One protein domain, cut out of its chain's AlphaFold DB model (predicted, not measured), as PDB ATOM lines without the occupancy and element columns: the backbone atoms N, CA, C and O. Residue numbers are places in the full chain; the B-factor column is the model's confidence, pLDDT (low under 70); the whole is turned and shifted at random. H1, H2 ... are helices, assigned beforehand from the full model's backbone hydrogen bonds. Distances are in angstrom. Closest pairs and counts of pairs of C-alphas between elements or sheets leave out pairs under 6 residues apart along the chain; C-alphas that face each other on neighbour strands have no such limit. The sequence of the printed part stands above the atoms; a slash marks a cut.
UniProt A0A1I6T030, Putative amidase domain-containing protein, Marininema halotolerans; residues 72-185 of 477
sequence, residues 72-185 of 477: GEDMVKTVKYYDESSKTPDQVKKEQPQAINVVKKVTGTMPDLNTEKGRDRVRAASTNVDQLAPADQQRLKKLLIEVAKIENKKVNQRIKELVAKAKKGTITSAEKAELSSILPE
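This is residues 72 to 185 of the 477 residues of the protein "Putative amidase domain-containing protein" of Marininema halotolerans (UniProt A0A1I6T030). One long helix, H4, makes the length of the domain; three short helices, H1, H2 and H3, pack round its first half, and H5 folds back on its second half. H2 crosses H4, H3 and H4 form a helical hairpin, and a long unnamed stretch, residues 72 to 88, leads from near the last residues of H4 to H1. The printed part has 114 residues with five named helices, in the order H1, H2, H3, H4, H5, and no named strand; the class is all helix, with 71 residues in the helices. The whole is loose, with a radius of gyration of the C-alphas of 17.2 A, and spans 52 by 25 by 21 A.

H4, residues 134 to 166, is the hub and touches the four other helices, each with a part of its length alone. With residues 136 to 143 it touches H2, residues 97 to 107, about perpendicular at 88 degrees; their closest C-alphas, those of Ala 99 and Arg 139, are 4.9 A apart. With residues 140 to 147 it touches H3, residues 116 to 125, in a hairpin; they run opposite ways at a tilt of 37 degrees, only just steep, and the closest C-alphas, Val 122 and Leu 144, are 6.2 A apart. With residues 143 to 150 it touches H1, residues 89 to 95, at a shallow tilt of 27 degrees, opposite ways; the closest C-alphas, Pro 89 and Ile 150, are 7.0 A apart. With residues 155 to 163 it touches H5, residues 173 to 182, in a second hairpin at a shallow tilt of 25 degrees, opposite ways; the closest C-alphas, Ile 159 and Leu 179, are 6.3 A apart. H2 and H3 touch about perpendicular, at 81 degrees, with the C-alphas of Val 103 and Ala 125 closest at 5.8 A. H1 and H2 are close but not clearly touching, while H5 is apart from H1, H2 and H3. Every O i to N i+4 pair is within hydrogen-bond range in H1, H2 and H5; in H3 it is 5 of 6 and in H4 28 of 29.

H4 is 46.6 A long, from C-alpha 134 at (43.189, -51.376, 41.613) to C-alpha 166 at (44.428, -9.797, 20.640). H1 measures 10.0 A and begins at C-alpha 89, (31.186, -30.480, 38.569). H2 measures 15.2 A, H3 14.3 A and H5 14.4 A; H5 ends at C-alpha 182, (47.876, -20.814, 29.477).

The two C-alphas farthest apart, those of Ala 133 and Gly 169, are 53.3 A apart. The printed part has no cut. The link from H1 to H2 is tight, and the other three links are short. The mean pLDDT of the printed part is 88.2; residues 72 to 78 and residue 185 are under 70.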
ATOM      1  N   GLY A  72      49.198  -8.810  17.665       57.62
ATOM      2  CA  GLY A  72      48.031  -9.455  18.278       57.62
ATOM      3  C   GLY A  72      47.329 -10.436  17.332       57.62
ATOM      4  O   GLY A  72      46.672 -11.364  17.792       57.62
ATOM      5  N   GLU A  73      47.512 -10.273  16.020       56.53
ATOM      6  CA  GLU A  73      46.993 -11.166  14.989       56.53
ATOM      7  C   GLU A  73      47.868 -12.415  14.802       56.53
ATOM      8  O   GLU A  73      47.340 -13.523  14.735       56.53
ATOM      9  N   ASP A  74      49.200 -12.279  14.777       62.41
ATOM     10  CA  ASP A  74      50.127 -13.415  14.650       62.41
ATOM     11  C   ASP A  74      49.986 -14.405  15.809       62.41
ATOM     12  O   ASP A  74      49.922 -15.614  15.579       62.41
ATOM     13  N   MET A  75      49.832 -13.899  17.039       60.75
ATOM     14  CA  MET A  75      49.619 -14.728  18.233       60.75
ATOM     15  C   MET A  75      48.364 -15.611  18.160       60.75
ATOM     16  O   MET A  75      48.262 -16.582  18.909       60.75
ATOM     17  N   VAL A  76      47.394 -15.288  17.294       68.25
ATOM     18  CA  VAL A  76      46.073 -15.940  17.278       68.25
ATOM     19  C   VAL A  76      45.726 -16.675  15.982       68.25
ATOM     20  O   VAL A  76      44.624 -17.221  15.875       68.25
ATOM     21  N   LYS A  77      46.653 -16.752  15.016       63.31
ATOM     22  CA  LYS A  77      46.444 -17.437  13.723       63.31
ATOM     23  C   LYS A  77      46.135 -18.934  13.854       63.31
ATOM     24  O   LYS A  77      45.455 -19.485  12.993       63.31
ATOM     25  N   THR A  78      46.594 -19.611  14.912       65.44
ATOM     26  CA  THR A  78      46.363 -21.061  15.106       65.44
ATOM     27  C   THR A  78      46.198 -21.438  16.584       65.44
ATOM     28  O   THR A  78      46.882 -22.316  17.110       65.44
ATOM     29  N   VAL A  79      45.276 -20.765  17.278       78.50
ATOM     30  CA  VAL A  79      44.938 -21.085  18.677       78.50
ATOM     31  C   VAL A  79      44.314 -22.475  18.773       78.50
ATOM     32  O   VAL A  79      43.266 -22.738  18.181       78.50
ATOM     33  N   LYS A  80      44.933 -23.341  19.577       81.12
ATOM     34  CA  LYS A  80      44.349 -24.605  20.035       81.12
ATOM     35  C   LYS A  80      43.717 -24.405  21.413       81.12
ATOM     36  O   LYS A  80      44.146 -23.548  22.180       81.12
ATOM     37  N   TYR A  81      42.727 -25.233  21.721       83.31
ATOM     38  CA  TYR A  81      42.055 -25.292  23.018       83.31
ATOM     39  C   TYR A  81      42.279 -26.667  23.651       83.31
ATOM     40  O   TYR A  81      42.587 -27.631  22.948       83.31
ATOM     41  N   TYR A  82      42.151 -26.752  24.972       82.19
ATOM     42  CA  TYR A  82      42.168 -28.024  25.689       82.19
ATOM     43  C   TYR A  82      40.838 -28.769  25.522       82.19
ATOM     44  O   TYR A  82      39.796 -28.144  25.313       82.19
ATOM     45  N   ASP A  83      40.842 -30.086  25.728       81.25
ATOM     46  CA  ASP A  83      39.607 -30.859  25.876       81.25
ATOM     47  C   ASP A  83      38.873 -30.421  27.160       81.25
ATOM     48  O   ASP A  83      39.377 -30.602  28.272       81.25
ATOM     49  N   GLU A  84      37.688 -29.820  27.018       86.00
ATOM     50  CA  GLU A  84      36.837 -29.361  28.126       86.00
ATOM     51  C   GLU A  84      35.670 -30.328  28.399       86.00
ATOM     52  O   GLU A  84      35.234 -31.060  27.510       86.00
ATOM     53  N   SER A  85      35.150 -30.361  29.635       81.94
ATOM     54  CA  SER A  85      34.023 -31.251  29.960       81.94
ATOM     55  C   SER A  85      32.691 -30.616  29.555       81.94
ATOM     56  O   SER A  85      32.401 -29.446  29.850       81.94
ATOM     57  N   SER A  86      31.835 -31.417  28.921       87.06
ATOM     58  CA  SER A  86      30.424 -31.084  28.715       87.06
ATOM     59  C   SER A  86      29.639 -31.071  30.030       87.06
ATOM     60  O   SER A  86      28.606 -30.408  30.109       87.06
ATOM     61  N   LYS A  87      30.142 -31.751  31.068       91.12
ATOM     62  CA  LYS A  87      29.465 -31.955  32.352       91.12
ATOM     63  C   LYS A  87      29.784 -30.855  33.363       91.12
ATOM     64  O   LYS A  87      30.874 -30.279  33.364       91.12
ATOM     65  N   THR A  88      28.838 -30.578  34.255       93.69
ATOM     66  CA  THR A  88      29.071 -29.731  35.433       93.69
ATOM     67  C   THR A  88      29.847 -30.499  36.514       93.69
ATOM     68  O   THR A  88      29.833 -31.736  36.525       93.69
ATOM     69  N   PRO A  89      30.495 -29.808  37.471       94.44
ATOM     70  CA  PRO A  89      31.186 -30.480  38.569       94.44
ATOM     71  C   PRO A  89      30.241 -31.341  39.422       94.44
ATOM     72  O   PRO A  89      30.629 -32.418  39.873       94.44
ATOM     73  N   ASP A  90      28.979 -30.927  39.574       95.62
ATOM     74  CA  ASP A  90      27.958 -31.695  40.295       95.62
ATOM     75  C   ASP A  90      27.462 -32.922  39.516       95.62
ATOM     76  O   ASP A  90      27.211 -33.963  40.123       95.62
ATOM     77  N   GLN A  91      27.387 -32.857  38.179       96.50
ATOM     78  CA  GLN A  91      27.122 -34.037  37.346       96.50
ATOM     79  C   GLN A  91      28.252 -35.066  37.485       96.50
ATOM     80  O   GLN A  91      27.982 -36.227  37.783       96.50
ATOM     81  N   VAL A  92      29.518 -34.643  37.382       95.69
ATOM     82  CA  VAL A  92      30.686 -35.525  37.579       95.69
ATOM     83  C   VAL A  92      30.694 -36.145  38.985       95.69
ATOM     84  O   VAL A  92      30.949 -37.340  39.140       95.69
ATOM     85  N   LYS A  93      30.345 -35.364  40.014       95.50
ATOM     86  CA  LYS A  93      30.199 -35.826  41.405       95.50
ATOM     87  C   LYS A  93      29.055 -36.838  41.579       95.50
ATOM     88  O   LYS A  93      29.229 -37.806  42.317       95.50
ATOM     89  N   LYS A  94      27.917 -36.641  40.897       96.38
ATOM     90  CA  LYS A  94      26.751 -37.549  40.908       96.38
ATOM     91  C   LYS A  94      27.021 -38.864  40.168       96.38
ATOM     92  O   LYS A  94      26.546 -39.904  40.605       96.38
ATOM     93  N   GLU A  95      27.780 -38.823  39.075       96.31
ATOM     94  CA  GLU A  95      28.143 -40.005  38.280       96.31
ATOM     95  C   GLU A  95      29.253 -40.857  38.909       96.31
ATOM     96  O   GLU A  95      29.291 -42.068  38.700       96.31
ATOM     97  N   GLN A  96      30.170 -40.249  39.673       96.38
ATOM     98  CA  GLN A  96      31.351 -40.931  40.218       96.38
ATOM     99  C   GLN A  96      31.383 -40.993  41.766       96.38
ATOM    100  O   GLN A  96      32.443 -40.767  42.358       96.38
ATOM    101  N   PRO A  97      30.280 -41.337  42.471       96.62
ATOM    102  CA  PRO A  97      30.200 -41.233  43.932       96.62
ATOM    103  C   PRO A  97      31.217 -42.133  44.650       96.62
ATOM    104  O   PRO A  97      31.754 -41.762  45.693       96.62
ATOM    105  N   GLN A  98      31.557 -43.286  44.064       96.75
ATOM    106  CA  GLN A  98      32.613 -44.158  44.583       96.75
ATOM    107  C   GLN A  98      33.985 -43.462  44.551       96.75
ATOM    108  O   GLN A  98      34.701 -43.500  45.546       96.75
ATOM    109  N   ALA A  99      34.336 -42.765  43.464       96.06
ATOM    110  CA  ALA A  99      35.596 -42.023  43.370       96.06
ATOM    111  C   ALA A  99      35.640 -40.841  44.357       96.06
ATOM    112  O   ALA A  99      36.655 -40.622  45.014       96.06
ATOM    113  N   ILE A 100      34.518 -40.131  44.533       97.19
ATOM    114  CA  ILE A 100      34.364 -39.067  45.540       97.19
ATOM    115  C   ILE A 100      34.602 -39.611  46.961       97.19
ATOM    116  O   ILE A 100      35.312 -38.983  47.752       97.19
ATOM    117  N   ASN A 101      34.082 -40.803  47.273       96.38
ATOM    118  CA  ASN A 101      34.316 -41.471  48.554       96.38
ATOM    119  C   ASN A 101      35.780 -41.913  48.739       96.38
ATOM    120  O   ASN A 101      36.298 -41.807  49.851       96.38
ATOM    121  N   VAL A 102      36.480 -42.325  47.673       95.62
ATOM    122  CA  VAL A 102      37.934 -42.579  47.731       95.62
ATOM    123  C   VAL A 102      38.696 -41.286  48.044       95.62
ATOM    124  O   VAL A 102      39.528 -41.284  48.950       95.62
ATOM    125  N   VAL A 103      38.374 -40.157  47.397       95.56
ATOM    126  CA  VAL A 103      38.993 -38.854  47.725       95.56
ATOM    127  C   VAL A 103      38.726 -38.463  49.183       95.56
ATOM    128  O   VAL A 103      39.648 -38.009  49.863       95.56
ATOM    129  N   LYS A 104      37.508 -38.692  49.703       95.62
ATOM    130  CA  LYS A 104      37.188 -38.485  51.128       95.62
ATOM    131  C   LYS A 104      38.055 -39.363  52.037       95.62
ATOM    132  O   LYS A 104      38.600 -38.854  53.011       95.62
ATOM    133  N   LYS A 105      38.206 -40.654  51.717       93.62
ATOM    134  CA  LYS A 105      39.022 -41.616  52.482       93.62
ATOM    135  C   LYS A 105      40.505 -41.228  52.501       93.62
ATOM    136  O   LYS A 105      41.136 -41.325  53.545       93.62
ATOM    137  N   VAL A 106      41.049 -40.766  51.373       90.69
ATOM    138  CA  VAL A 106      42.477 -40.425  51.231       90.69
ATOM    139  C   VAL A 106      42.815 -39.033  51.786       90.69
ATOM    140  O   VAL A 106      43.889 -38.850  52.346       90.69
ATOM    141  N   THR A 107      41.917 -38.048  51.660       91.00
ATOM    142  CA  THR A 107      42.177 -36.644  52.058       91.00
ATOM    143  C   THR A 107      41.447 -36.199  53.332       91.00
ATOM    144  O   THR A 107      41.465 -35.017  53.684       91.00
ATOM    145  N   GLY A 108      40.737 -37.112  53.999       91.50
ATOM    146  CA  GLY A 108      39.925 -36.857  55.195       91.50
ATOM    147  C   GLY A 108      38.678 -35.985  54.978       91.50
ATOM    148  O   GLY A 108      37.829 -35.908  55.860       91.50
ATOM    149  N   THR A 109      38.526 -35.331  53.820       92.75
ATOM    150  CA  THR A 109      37.437 -34.375  53.553       92.75
ATOM    151  C   THR A 109      36.752 -34.656  52.221       92.75
ATOM    152  O   THR A 109      37.406 -34.985  51.236       92.75
ATOM    153  N   MET A 110      35.436 -34.439  52.146       93.81
ATOM    154  CA  MET A 110      34.722 -34.466  50.866       93.81
ATOM    155  C   MET A 110      35.292 -33.411  49.893       93.81
ATOM    156  O   MET A 110      35.507 -32.258  50.293       93.81
ATOM    157  N   PRO A 111      35.530 -33.752  48.616       95.81
ATOM    158  CA  PRO A 111      35.813 -32.761  47.588       95.81
ATOM    159  C   PRO A 111      34.522 -32.042  47.164       95.81
ATOM    160  O   PRO A 111      33.487 -32.669  46.928       95.81
ATOM    161  N   ASP A 112      34.599 -30.721  47.018       95.94
ATOM    162  CA  ASP A 112      33.619 -29.938  46.264       95.94
ATOM    163  C   ASP A 112      34.258 -29.476  44.953       95.94
ATOM    164  O   ASP A 112      35.073 -28.553  44.940       95.94
ATOM    165  N   LEU A 113      33.900 -30.143  43.856       95.56
ATOM    166  CA  LEU A 113      34.521 -29.957  42.545       95.56
ATOM    167  C   LEU A 113      34.246 -28.567  41.935       95.56
ATOM    168  O   LEU A 113      34.955 -28.149  41.016       95.56
ATOM    169  N   ASN A 114      33.268 -27.823  42.456       94.56
ATOM    170  CA  ASN A 114      33.029 -26.432  42.073       94.56
ATOM    171  C   ASN A 114      34.198 -25.530  42.525       94.56
ATOM    172  O   ASN A 114      34.698 -24.696  41.756       94.56
ATOM    173  N   THR A 115      34.724 -25.775  43.730       94.62
ATOM    174  CA  THR A 115      35.903 -25.085  44.280       94.62
ATOM    175  C   THR A 115      37.223 -25.633  43.733       94.62
ATOM    176  O   THR A 115      37.374 -26.825  43.474       94.62
ATOM    177  N   GLU A 116      38.221 -24.760  43.610       91.62
ATOM    178  CA  GLU A 116      39.613 -25.138  43.327       91.62
ATOM    179  C   GLU A 116      40.164 -26.088  44.396       91.62
ATOM    180  O   GLU A 116      40.537 -27.214  44.086       91.62
ATOM    181  N   LYS A 117      40.040 -25.712  45.675       93.06
ATOM    182  CA  LYS A 117      40.438 -26.525  46.839       93.06
ATOM    183  C   LYS A 117      39.841 -27.942  46.849       93.06
ATOM    184  O   LYS A 117      40.461 -28.860  47.380       93.06
ATOM    185  N   GLY A 118      38.642 -28.143  46.298       94.81
ATOM    186  CA  GLY A 118      38.016 -29.461  46.190       94.81
ATOM    187  C   GLY A 118      38.489 -30.289  44.993       94.81
ATOM    188  O   GLY A 118      38.579 -31.508  45.122       94.81
ATOM    189  N   ARG A 119      38.860 -29.660  43.871       94.38
ATOM    190  CA  ARG A 119      39.532 -30.334  42.743       94.38
ATOM    191  C   ARG A 119      40.984 -30.684  43.075       94.38
ATOM    192  O   ARG A 119      41.425 -31.797  42.802       94.38
ATOM    193  N   ASP A 120      41.669 -29.812  43.803       93.25
ATOM    194  CA  ASP A 120      43.005 -30.049  44.358       93.25
ATOM    195  C   ASP A 120      43.060 -31.269  45.296       93.25
ATOM    196  O   ASP A 120      44.031 -32.025  45.267       93.25
ATOM    197  N   ARG A 121      41.991 -31.561  46.056       94.12
ATOM    198  CA  ARG A 121      41.883 -32.827  46.814       94.12
ATOM    199  C   ARG A 121      41.911 -34.065  45.907       94.12
ATOM    200  O   ARG A 121      42.482 -35.079  46.296       94.12
ATOM    201  N   VAL A 122      41.345 -33.996  44.699       94.50
ATOM    202  CA  VAL A 122      41.390 -35.104  43.724       94.50
ATOM    203  C   VAL A 122      42.813 -35.297  43.185       94.50
ATOM    204  O   VAL A 122      43.280 -36.434  43.077       94.50
ATOM    205  N   ARG A 123      43.544 -34.201  42.934       91.75
ATOM    206  CA  ARG A 123      44.971 -34.248  42.564       91.75
ATOM    207  C   ARG A 123      45.830 -34.853  43.665       91.75
ATOM    208  O   ARG A 123      46.588 -35.783  43.394       91.75
ATOM    209  N   ALA A 124      45.658 -34.380  44.897       90.62
ATOM    210  CA  ALA A 124      46.352 -34.881  46.082       90.62
ATOM    211  C   ALA A 124      46.121 -36.385  46.308       90.62
ATOM    212  O   ALA A 124      47.066 -37.125  46.581       90.62
ATOM    213  N   ALA A 125      44.881 -36.859  46.133       91.38
ATOM    214  CA  ALA A 125      44.546 -38.280  46.233       91.38
ATOM    215  C   ALA A 125      45.207 -39.140  45.137       91.38
ATOM    216  O   ALA A 125      45.420 -40.335  45.332       91.38
ATOM    217  N   SER A 126      45.566 -38.540  44.000       86.12
ATOM    218  CA  SER A 126      46.131 -39.236  42.837       86.12
ATOM    219  C   SER A 126      47.659 -39.414  42.887       86.12
ATOM    220  O   SER A 126      48.227 -40.129  42.055       86.12
ATOM    221  N   THR A 127      48.338 -38.810  43.867       85.19
ATOM    222  CA  THR A 127      49.804 -38.877  44.048       85.19
ATOM    223  C   THR A 127      50.264 -40.200  44.652       85.19
ATOM    224  O   THR A 127      51.290 -40.737  44.247       85.19
ATOM    225  N   ASN A 128      49.477 -40.734  45.589       78.69
ATOM    226  CA  ASN A 128      49.662 -42.043  46.223       78.69
ATOM    227  C   ASN A 128      48.658 -43.080  45.685       78.69
ATOM    228  O   ASN A 128      48.353 -44.049  46.375       78.69
ATOM    229  N   VAL A 129      48.122 -42.888  44.467       82.19
ATOM    230  CA  VAL A 129      47.097 -43.790  43.897       82.19
ATOM    231  C   VAL A 129      47.555 -45.244  43.918       82.19
ATOM    232  O   VAL A 129      46.769 -46.137  44.196       82.19
ATOM    233  N   ASP A 130      48.845 -45.467  43.702       79.44
ATOM    234  CA  ASP A 130      49.463 -46.779  43.542       79.44
ATOM    235  C   ASP A 130      49.523 -47.572  44.876       79.44
ATOM    236  O   ASP A 130      49.882 -48.746  44.882       79.44
ATOM    237  N   GLN A 131      49.126 -46.952  46.001       84.62
ATOM    238  CA  GLN A 131      48.901 -47.579  47.317       84.62
ATOM    239  C   GLN A 131      47.436 -48.018  47.543       84.62
ATOM    240  O   GLN A 131      47.109 -48.582  48.587       84.62
ATOM    241  N   LEU A 132      46.529 -47.727  46.606       87.88
ATOM    242  CA  LEU A 132      45.101 -48.051  46.693       87.88
ATOM    243  C   LEU A 132      44.777 -49.337  45.925       87.88
ATOM    244  O   LEU A 132      45.495 -49.721  45.001       87.88
ATOM    245  N   ALA A 133      43.648 -49.972  46.250       93.00
ATOM    246  CA  ALA A 133      43.155 -51.131  45.508       93.00
ATOM    247  C   ALA A 133      42.950 -50.788  44.013       93.00
ATOM    248  O   ALA A 133      42.466 -49.691  43.719       93.00
ATOM    249  N   PRO A 134      43.231 -51.692  43.049       92.62
ATOM    250  CA  PRO A 134      43.189 -51.376  41.613       92.62
ATOM    251  C   PRO A 134      41.877 -50.744  41.116       92.62
ATOM    252  O   PRO A 134      41.896 -49.858  40.261       92.62
ATOM    253  N   ALA A 135      40.731 -51.125  41.691       94.38
ATOM    254  CA  ALA A 135      39.442 -50.495  41.395       94.38
ATOM    255  C   ALA A 135      39.398 -49.004  41.797       94.38
ATOM    256  O   ALA A 135      38.882 -48.176  41.047       94.38
ATOM    257  N   ASP A 136      39.982 -48.645  42.943       94.25
ATOM    258  CA  ASP A 136      40.085 -47.264  43.428       94.25
ATOM    259  C   ASP A 136      41.089 -46.442  42.610       94.25
ATOM    260  O   ASP A 136      40.836 -45.266  42.344       94.25
ATOM    261  N   GLN A 137      42.157 -47.070  42.106       90.50
ATOM    262  CA  GLN A 137      43.072 -46.442  41.145       90.50
ATOM    263  C   GLN A 137      42.339 -46.032  39.860       90.50
ATOM    264  O   GLN A 137      42.454 -44.892  39.409       90.50
ATOM    265  N   GLN A 138      41.532 -46.935  39.291       91.56
ATOM    266  CA  GLN A 138      40.757 -46.653  38.078       91.56
ATOM    267  C   GLN A 138      39.627 -45.638  38.326       91.56
ATOM    268  O   GLN A 138      39.372 -44.788  37.471       91.56
ATOM    269  N   ARG A 139      38.982 -45.675  39.503       94.56
ATOM    270  CA  ARG A 139      38.004 -44.662  39.948       94.56
ATOM    271  C   ARG A 139      38.639 -43.270  40.014       94.56
ATOM    272  O   ARG A 139      38.116 -42.342  39.401       94.56
ATOM    273  N   LEU A 140      39.779 -43.122  40.695       92.12
ATOM    274  CA  LEU A 140      40.478 -41.836  40.783       92.12
ATOM    275  C   LEU A 140      41.015 -41.371  39.429       92.12
ATOM    276  O   LEU A 140      40.866 -40.196  39.115       92.12
ATOM    277  N   LYS A 141      41.551 -42.266  38.587       88.50
ATOM    278  CA  LYS A 141      41.992 -41.913  37.226       88.50
ATOM    279  C   LYS A 141      40.856 -41.299  36.400       88.50
ATOM    280  O   LYS A 141      41.057 -40.258  35.780       88.50
ATOM    281  N   LYS A 142      39.659 -41.901  36.417       91.56
ATOM    282  CA  LYS A 142      38.473 -41.372  35.713       91.56
ATOM    283  C   LYS A 142      38.005 -40.027  36.281       91.56
ATOM    284  O   LYS A 142      37.684 -39.124  35.509       91.56
ATOM    285  N   LEU A 143      38.021 -39.865  37.605       94.69
ATOM    286  CA  LEU A 143      37.635 -38.610  38.255       94.69
ATOM    287  C   LEU A 143      38.640 -37.480  37.978       94.69
ATOM    288  O   LEU A 143      38.231 -36.356  37.703       94.69
ATOM    289  N   LEU A 144      39.943 -37.779  38.002       91.44
ATOM    290  CA  LEU A 144      41.022 -36.823  37.738       91.44
ATOM    291  C   LEU A 144      40.955 -36.269  36.308       91.44
ATOM    292  O   LEU A 144      41.119 -35.070  36.109       91.44
ATOM    293  N   ILE A 145      40.648 -37.125  35.326       88.25
ATOM    294  CA  ILE A 145      40.468 -36.724  33.923       88.25
ATOM    295  C   ILE A 145      39.307 -35.729  33.780       88.25
ATOM    296  O   ILE A 145      39.473 -34.692  33.143       88.25
ATOM    297  N   GLU A 146      38.149 -35.992  34.393       92.19
ATOM    298  CA  GLU A 146      37.028 -35.039  34.345       92.19
ATOM    299  C   GLU A 146      37.298 -33.763  35.159       92.19
ATOM    300  O   GLU A 146      36.889 -32.681  34.746       92.19
ATOM    301  N   VAL A 147      38.054 -33.845  36.259       92.19
ATOM    302  CA  VAL A 147      38.521 -32.670  37.014       92.19
ATOM    303  C   VAL A 147      39.437 -31.777  36.173       92.19
ATOM    304  O   VAL A 147      39.220 -30.565  36.141       92.19
ATOM    305  N   ALA A 148      40.395 -32.355  35.443       87.75
ATOM    306  CA  ALA A 148      41.239 -31.612  34.511       87.75
ATOM    307  C   ALA A 148      40.389 -30.957  33.407       87.75
ATOM    308  O   ALA A 148      40.488 -29.753  33.184       87.75
ATOM    309  N   LYS A 149      39.458 -31.700  32.793       89.44
ATOM    310  CA  LYS A 149      38.523 -31.169  31.782       89.44
ATOM    311  C   LYS A 149      37.595 -30.052  32.301       89.44
ATOM    312  O   LYS A 149      37.213 -29.169  31.532       89.44
ATOM    313  N   ILE A 150      37.213 -30.071  33.582       90.69
ATOM    314  CA  ILE A 150      36.444 -28.993  34.232       90.69
ATOM    315  C   ILE A 150      37.278 -27.706  34.329       90.69
ATOM    316  O   ILE A 150      36.744 -26.610  34.145       90.69
ATOM    317  N   GLU A 151      38.582 -27.808  34.591       88.12
ATOM    318  CA  GLU A 151      39.476 -26.644  34.641       88.12
ATOM    319  C   GLU A 151      39.875 -26.157  33.255       88.12
ATOM    320  O   GLU A 151      39.821 -24.953  33.006       88.12
ATOM    321  N   ASN A 152      40.136 -27.077  32.326       88.12
ATOM    322  CA  ASN A 152      40.329 -26.796  30.906       88.12
ATOM    323  C   ASN A 152      39.206 -25.917  30.344       88.12
ATOM    324  O   ASN A 152      39.480 -25.032  29.546       88.12
ATOM    325  N   LYS A 153      37.958 -26.075  30.807       88.25
ATOM    326  CA  LYS A 153      36.835 -25.199  30.434       88.25
ATOM    327  C   LYS A 153      37.042 -23.737  30.850       88.25
ATOM    328  O   LYS A 153      36.787 -22.829  30.060       88.25
ATOM    329  N   LYS A 154      37.537 -23.505  32.072       88.12
ATOM    330  CA  LYS A 154      37.854 -22.162  32.596       88.12
ATOM    331  C   LYS A 154      39.072 -21.567  31.886       88.12
ATOM    332  O   LYS A 154      39.042 -20.404  31.496       88.12
ATOM    333  N   VAL A 155      40.104 -22.379  31.650       87.00
ATOM    334  CA  VAL A 155      41.295 -21.968  30.893       87.00
ATOM    335  C   VAL A 155      40.929 -21.635  29.444       87.00
ATOM    336  O   VAL A 155      41.275 -20.566  28.958       87.00
ATOM    337  N   ASN A 156      40.126 -22.469  28.779       88.25
ATOM    338  CA  ASN A 156      39.606 -22.212  27.437       88.25
ATOM    339  C   ASN A 156      38.761 -20.937  27.373       88.25
ATOM    340  O   ASN A 156      38.857 -20.220  26.382       88.25
ATOM    341  N   GLN A 157      37.942 -20.635  28.389       92.44
ATOM    342  CA  GLN A 157      37.249 -19.346  28.465       92.44
ATOM    343  C   GLN A 157      38.258 -18.190  28.497       92.44
ATOM    344  O   GLN A 157      38.143 -17.266  27.692       92.44
ATOM    345  N   ARG A 158      39.287 -18.272  29.349       93.56
ATOM    346  CA  ARG A 158      40.314 -17.229  29.443       93.56
ATOM    347  C   ARG A 158      41.123 -17.074  28.149       93.56
ATOM    348  O   ARG A 158      41.345 -15.949  27.712       93.56
ATOM    349  N   ILE A 159      41.466 -18.173  27.470       90.56
ATOM    350  CA  ILE A 159      42.057 -18.136  26.121       90.56
ATOM    351  C   ILE A 159      41.106 -17.412  25.155       90.56
ATOM    352  O   ILE A 159      41.541 -16.493  24.467       90.56
ATOM    353  N   LYS A 160      39.809 -17.761  25.119       93.25
ATOM    354  CA  LYS A 160      38.807 -17.118  24.236       93.25
ATOM    355  C   LYS A 160      38.719 -15.599  24.489       93.25
ATOM    356  O   LYS A 160      38.681 -14.832  23.529       93.25
ATOM    357  N   GLU A 161      38.760 -15.155  25.749       95.12
ATOM    358  CA  GLU A 161      38.809 -13.731  26.135       95.12
ATOM    359  C   GLU A 161      40.080 -13.024  25.638       95.12
ATOM    360  O   GLU A 161      40.003 -11.980  24.986       95.12
ATOM    361  N   LEU A 162      41.255 -13.593  25.925       92.56
ATOM    362  CA  LEU A 162      42.552 -13.024  25.553       92.56
ATOM    363  C   LEU A 162      42.733 -12.966  24.031       92.56
ATOM    364  O   LEU A 162      43.149 -11.943  23.489       92.56
ATOM    365  N   VAL A 163      42.316 -14.015  23.323       90.44
ATOM    366  CA  VAL A 163      42.276 -14.064  21.856       90.44
ATOM    367  C   VAL A 163      41.339 -12.997  21.289       90.44
ATOM    368  O   VAL A 163      41.675 -12.356  20.295       90.44
ATOM    369  N   ALA A 164      40.190 -12.746  21.925       92.56
ATOM    370  CA  ALA A 164      39.280 -11.681  21.512       92.56
ATOM    371  C   ALA A 164      39.850 -10.268  21.750       92.56
ATOM    372  O   ALA A 164      39.517  -9.360  20.988       92.56
ATOM    373  N   LYS A 165      40.721 -10.067  22.752       93.00
ATOM    374  CA  LYS A 165      41.496  -8.820  22.913       93.00
ATOM    375  C   LYS A 165      42.602  -8.694  21.866       93.00
ATOM    376  O   LYS A 165      42.759  -7.637  21.260       93.00
ATOM    377  N   ALA A 166      43.332  -9.776  21.603       88.88
ATOM    378  CA  ALA A 166      44.428  -9.797  20.640       88.88
ATOM    379  C   ALA A 166      43.945  -9.487  19.210       88.88
ATOM    380  O   ALA A 166      44.488  -8.591  18.568       88.88
ATOM    381  N   LYS A 167      42.824 -10.093  18.783       88.50
ATOM    382  CA  LYS A 167      42.123  -9.781  17.516       88.50
ATOM    383  C   LYS A 167      41.571  -8.352  17.416       88.50
ATOM    384  O   LYS A 167      41.164  -7.940  16.338       88.50
ATOM    385  N   LYS A 168      41.506  -7.611  18.526       91.31
ATOM    386  CA  LYS A 168      41.080  -6.200  18.572       91.31
ATOM    387  C   LYS A 168      42.255  -5.228  18.727       91.31
ATOM    388  O   LYS A 168      42.021  -4.030  18.840       91.31
ATOM    389  N   GLY A 169      43.494  -5.722  18.799       87.88
ATOM    390  CA  GLY A 169      44.669  -4.905  19.118       87.88
ATOM    391  C   GLY A 169      44.691  -4.361  20.556       87.88
ATOM    392  O   GLY A 169      45.463  -3.455  20.844       87.88
ATOM    393  N   THR A 170      43.861  -4.889  21.466       92.31
ATOM    394  CA  THR A 170      43.694  -4.374  22.844       92.31
ATOM    395  C   THR A 170      44.316  -5.258  23.928       92.31
ATOM    396  O   THR A 170      44.058  -5.054  25.114       92.31
ATOM    397  N   ILE A 171      45.123  -6.254  23.547       90.94
ATOM    398  CA  ILE A 171      45.827  -7.132  24.492       90.94
ATOM    399  C   ILE A 171      47.084  -6.445  25.047       90.94
ATOM    400  O   ILE A 171      47.938  -5.981  24.292       90.94
ATOM    401  N   THR A 172      47.214  -6.384  26.373       90.00
ATOM    402  CA  THR A 172      48.412  -5.829  27.031       90.00
ATOM    403  C   THR A 172      49.593  -6.807  27.001       90.00
ATOM    404  O   THR A 172      49.399  -8.011  26.868       90.00
ATOM    405  N   SER A 173      50.833  -6.337  27.185       81.88
ATOM    406  CA  SER A 173      52.021  -7.214  27.219       81.88
ATOM    407  C   SER A 173      51.953  -8.282  28.324       81.88
ATOM    408  O   SER A 173      52.392  -9.410  28.120       81.88
ATOM    409  N   ALA A 174      51.350  -7.953  29.474       82.94
ATOM    410  CA  ALA A 174      51.094  -8.912  30.549       82.94
ATOM    411  C   ALA A 174      50.090  -9.995  30.120       82.94
ATOM    412  O   ALA A 174      50.292 -11.174  30.393       82.94
ATOM    413  N   GLU A 175      49.048  -9.612  29.383       89.19
ATOM    414  CA  GLU A 175      48.058 -10.536  28.828       89.19
ATOM    415  C   GLU A 175      48.586 -11.348  27.634       89.19
ATOM    416  O   GLU A 175      48.157 -12.483  27.447       89.19
ATOM    417  N   LYS A 176      49.548 -10.831  26.854       82.12
ATOM    418  CA  LYS A 176      50.298 -11.624  25.859       82.12
ATOM    419  C   LYS A 176      51.099 -12.738  26.552       82.12
ATOM    420  O   LYS A 176      51.084 -13.879  26.093       82.12
ATOM    421  N   ALA A 177      51.749 -12.426  27.677       78.25
ATOM    422  CA  ALA A 177      52.471 -13.406  28.490       78.25
ATOM    423  C   ALA A 177      51.525 -14.415  29.174       78.25
ATOM    424  O   ALA A 177      51.819 -15.609  29.187       78.25
ATOM    425  N   GLU A 178      50.371 -13.961  29.678       84.75
ATOM    426  CA  GLU A 178      49.309 -14.831  30.204       84.75
ATOM    427  C   GLU A 178      48.775 -15.778  29.122       84.75
ATOM    428  O   GLU A 178      48.746 -16.986  29.330       84.75
ATOM    429  N   LEU A 179      48.413 -15.259  27.942       84.56
ATOM    430  CA  LEU A 179      47.925 -16.065  26.821       84.56
ATOM    431  C   LEU A 179      48.945 -17.141  26.436       84.56
ATOM    432  O   LEU A 179      48.561 -18.288  26.234       84.56
ATOM    433  N   SER A 180      50.234 -16.796  26.389       79.25
ATOM    434  CA  SER A 180      51.304 -17.775  26.190       79.25
ATOM    435  C   SER A 180      51.287 -18.857  27.278       79.25
ATOM    436  O   SER A 180      51.166 -20.042  26.959       79.25
ATOM    437  N   SER A 181      51.357 -18.485  28.565       78.25
ATOM    438  CA  SER A 181      51.483 -19.445  29.676       78.25
ATOM    439  C   SER A 181      50.305 -20.422  29.792       78.25
ATOM    440  O   SER A 181      50.507 -21.578  30.177       78.25
ATOM    441  N   ILE A 182      49.098 -20.000  29.393       82.69
ATOM    442  CA  ILE A 182      47.876 -20.814  29.477       82.69
ATOM    443  C   ILE A 182      47.507 -21.586  28.198       82.69
ATOM    444  O   ILE A 182      46.490 -22.275  28.207       82.69
ATOM    445  N   LEU A 183      48.260 -21.488  27.096       81.12
ATOM    446  CA  LEU A 183      47.943 -22.229  25.863       81.12
ATOM    447  C   LEU A 183      48.253 -23.741  25.976       81.12
ATOM    448  O   LEU A 183      49.202 -24.126  26.664       81.12
ATOM    449  N   PRO A 184      47.510 -24.619  25.263       74.94
ATOM    450  CA  PRO A 184      47.782 -26.053  25.246       74.94
ATOM    451  C   PRO A 184      49.161 -26.402  24.687       74.94
ATOM    452  O   PRO A 184      49.489 -26.100  23.537       74.94
ATOM    453  N   GLU A 185      49.932 -27.135  25.482       67.75
ATOM    454  CA  GLU A 185      51.214 -27.708  25.088       67.75
ATOM    455  C   GLU A 185      50.977 -28.847  24.078       67.75
ATOM    456  O   GLU A 185      50.543 -29.939  24.441       67.75
TER     457      GLU A 185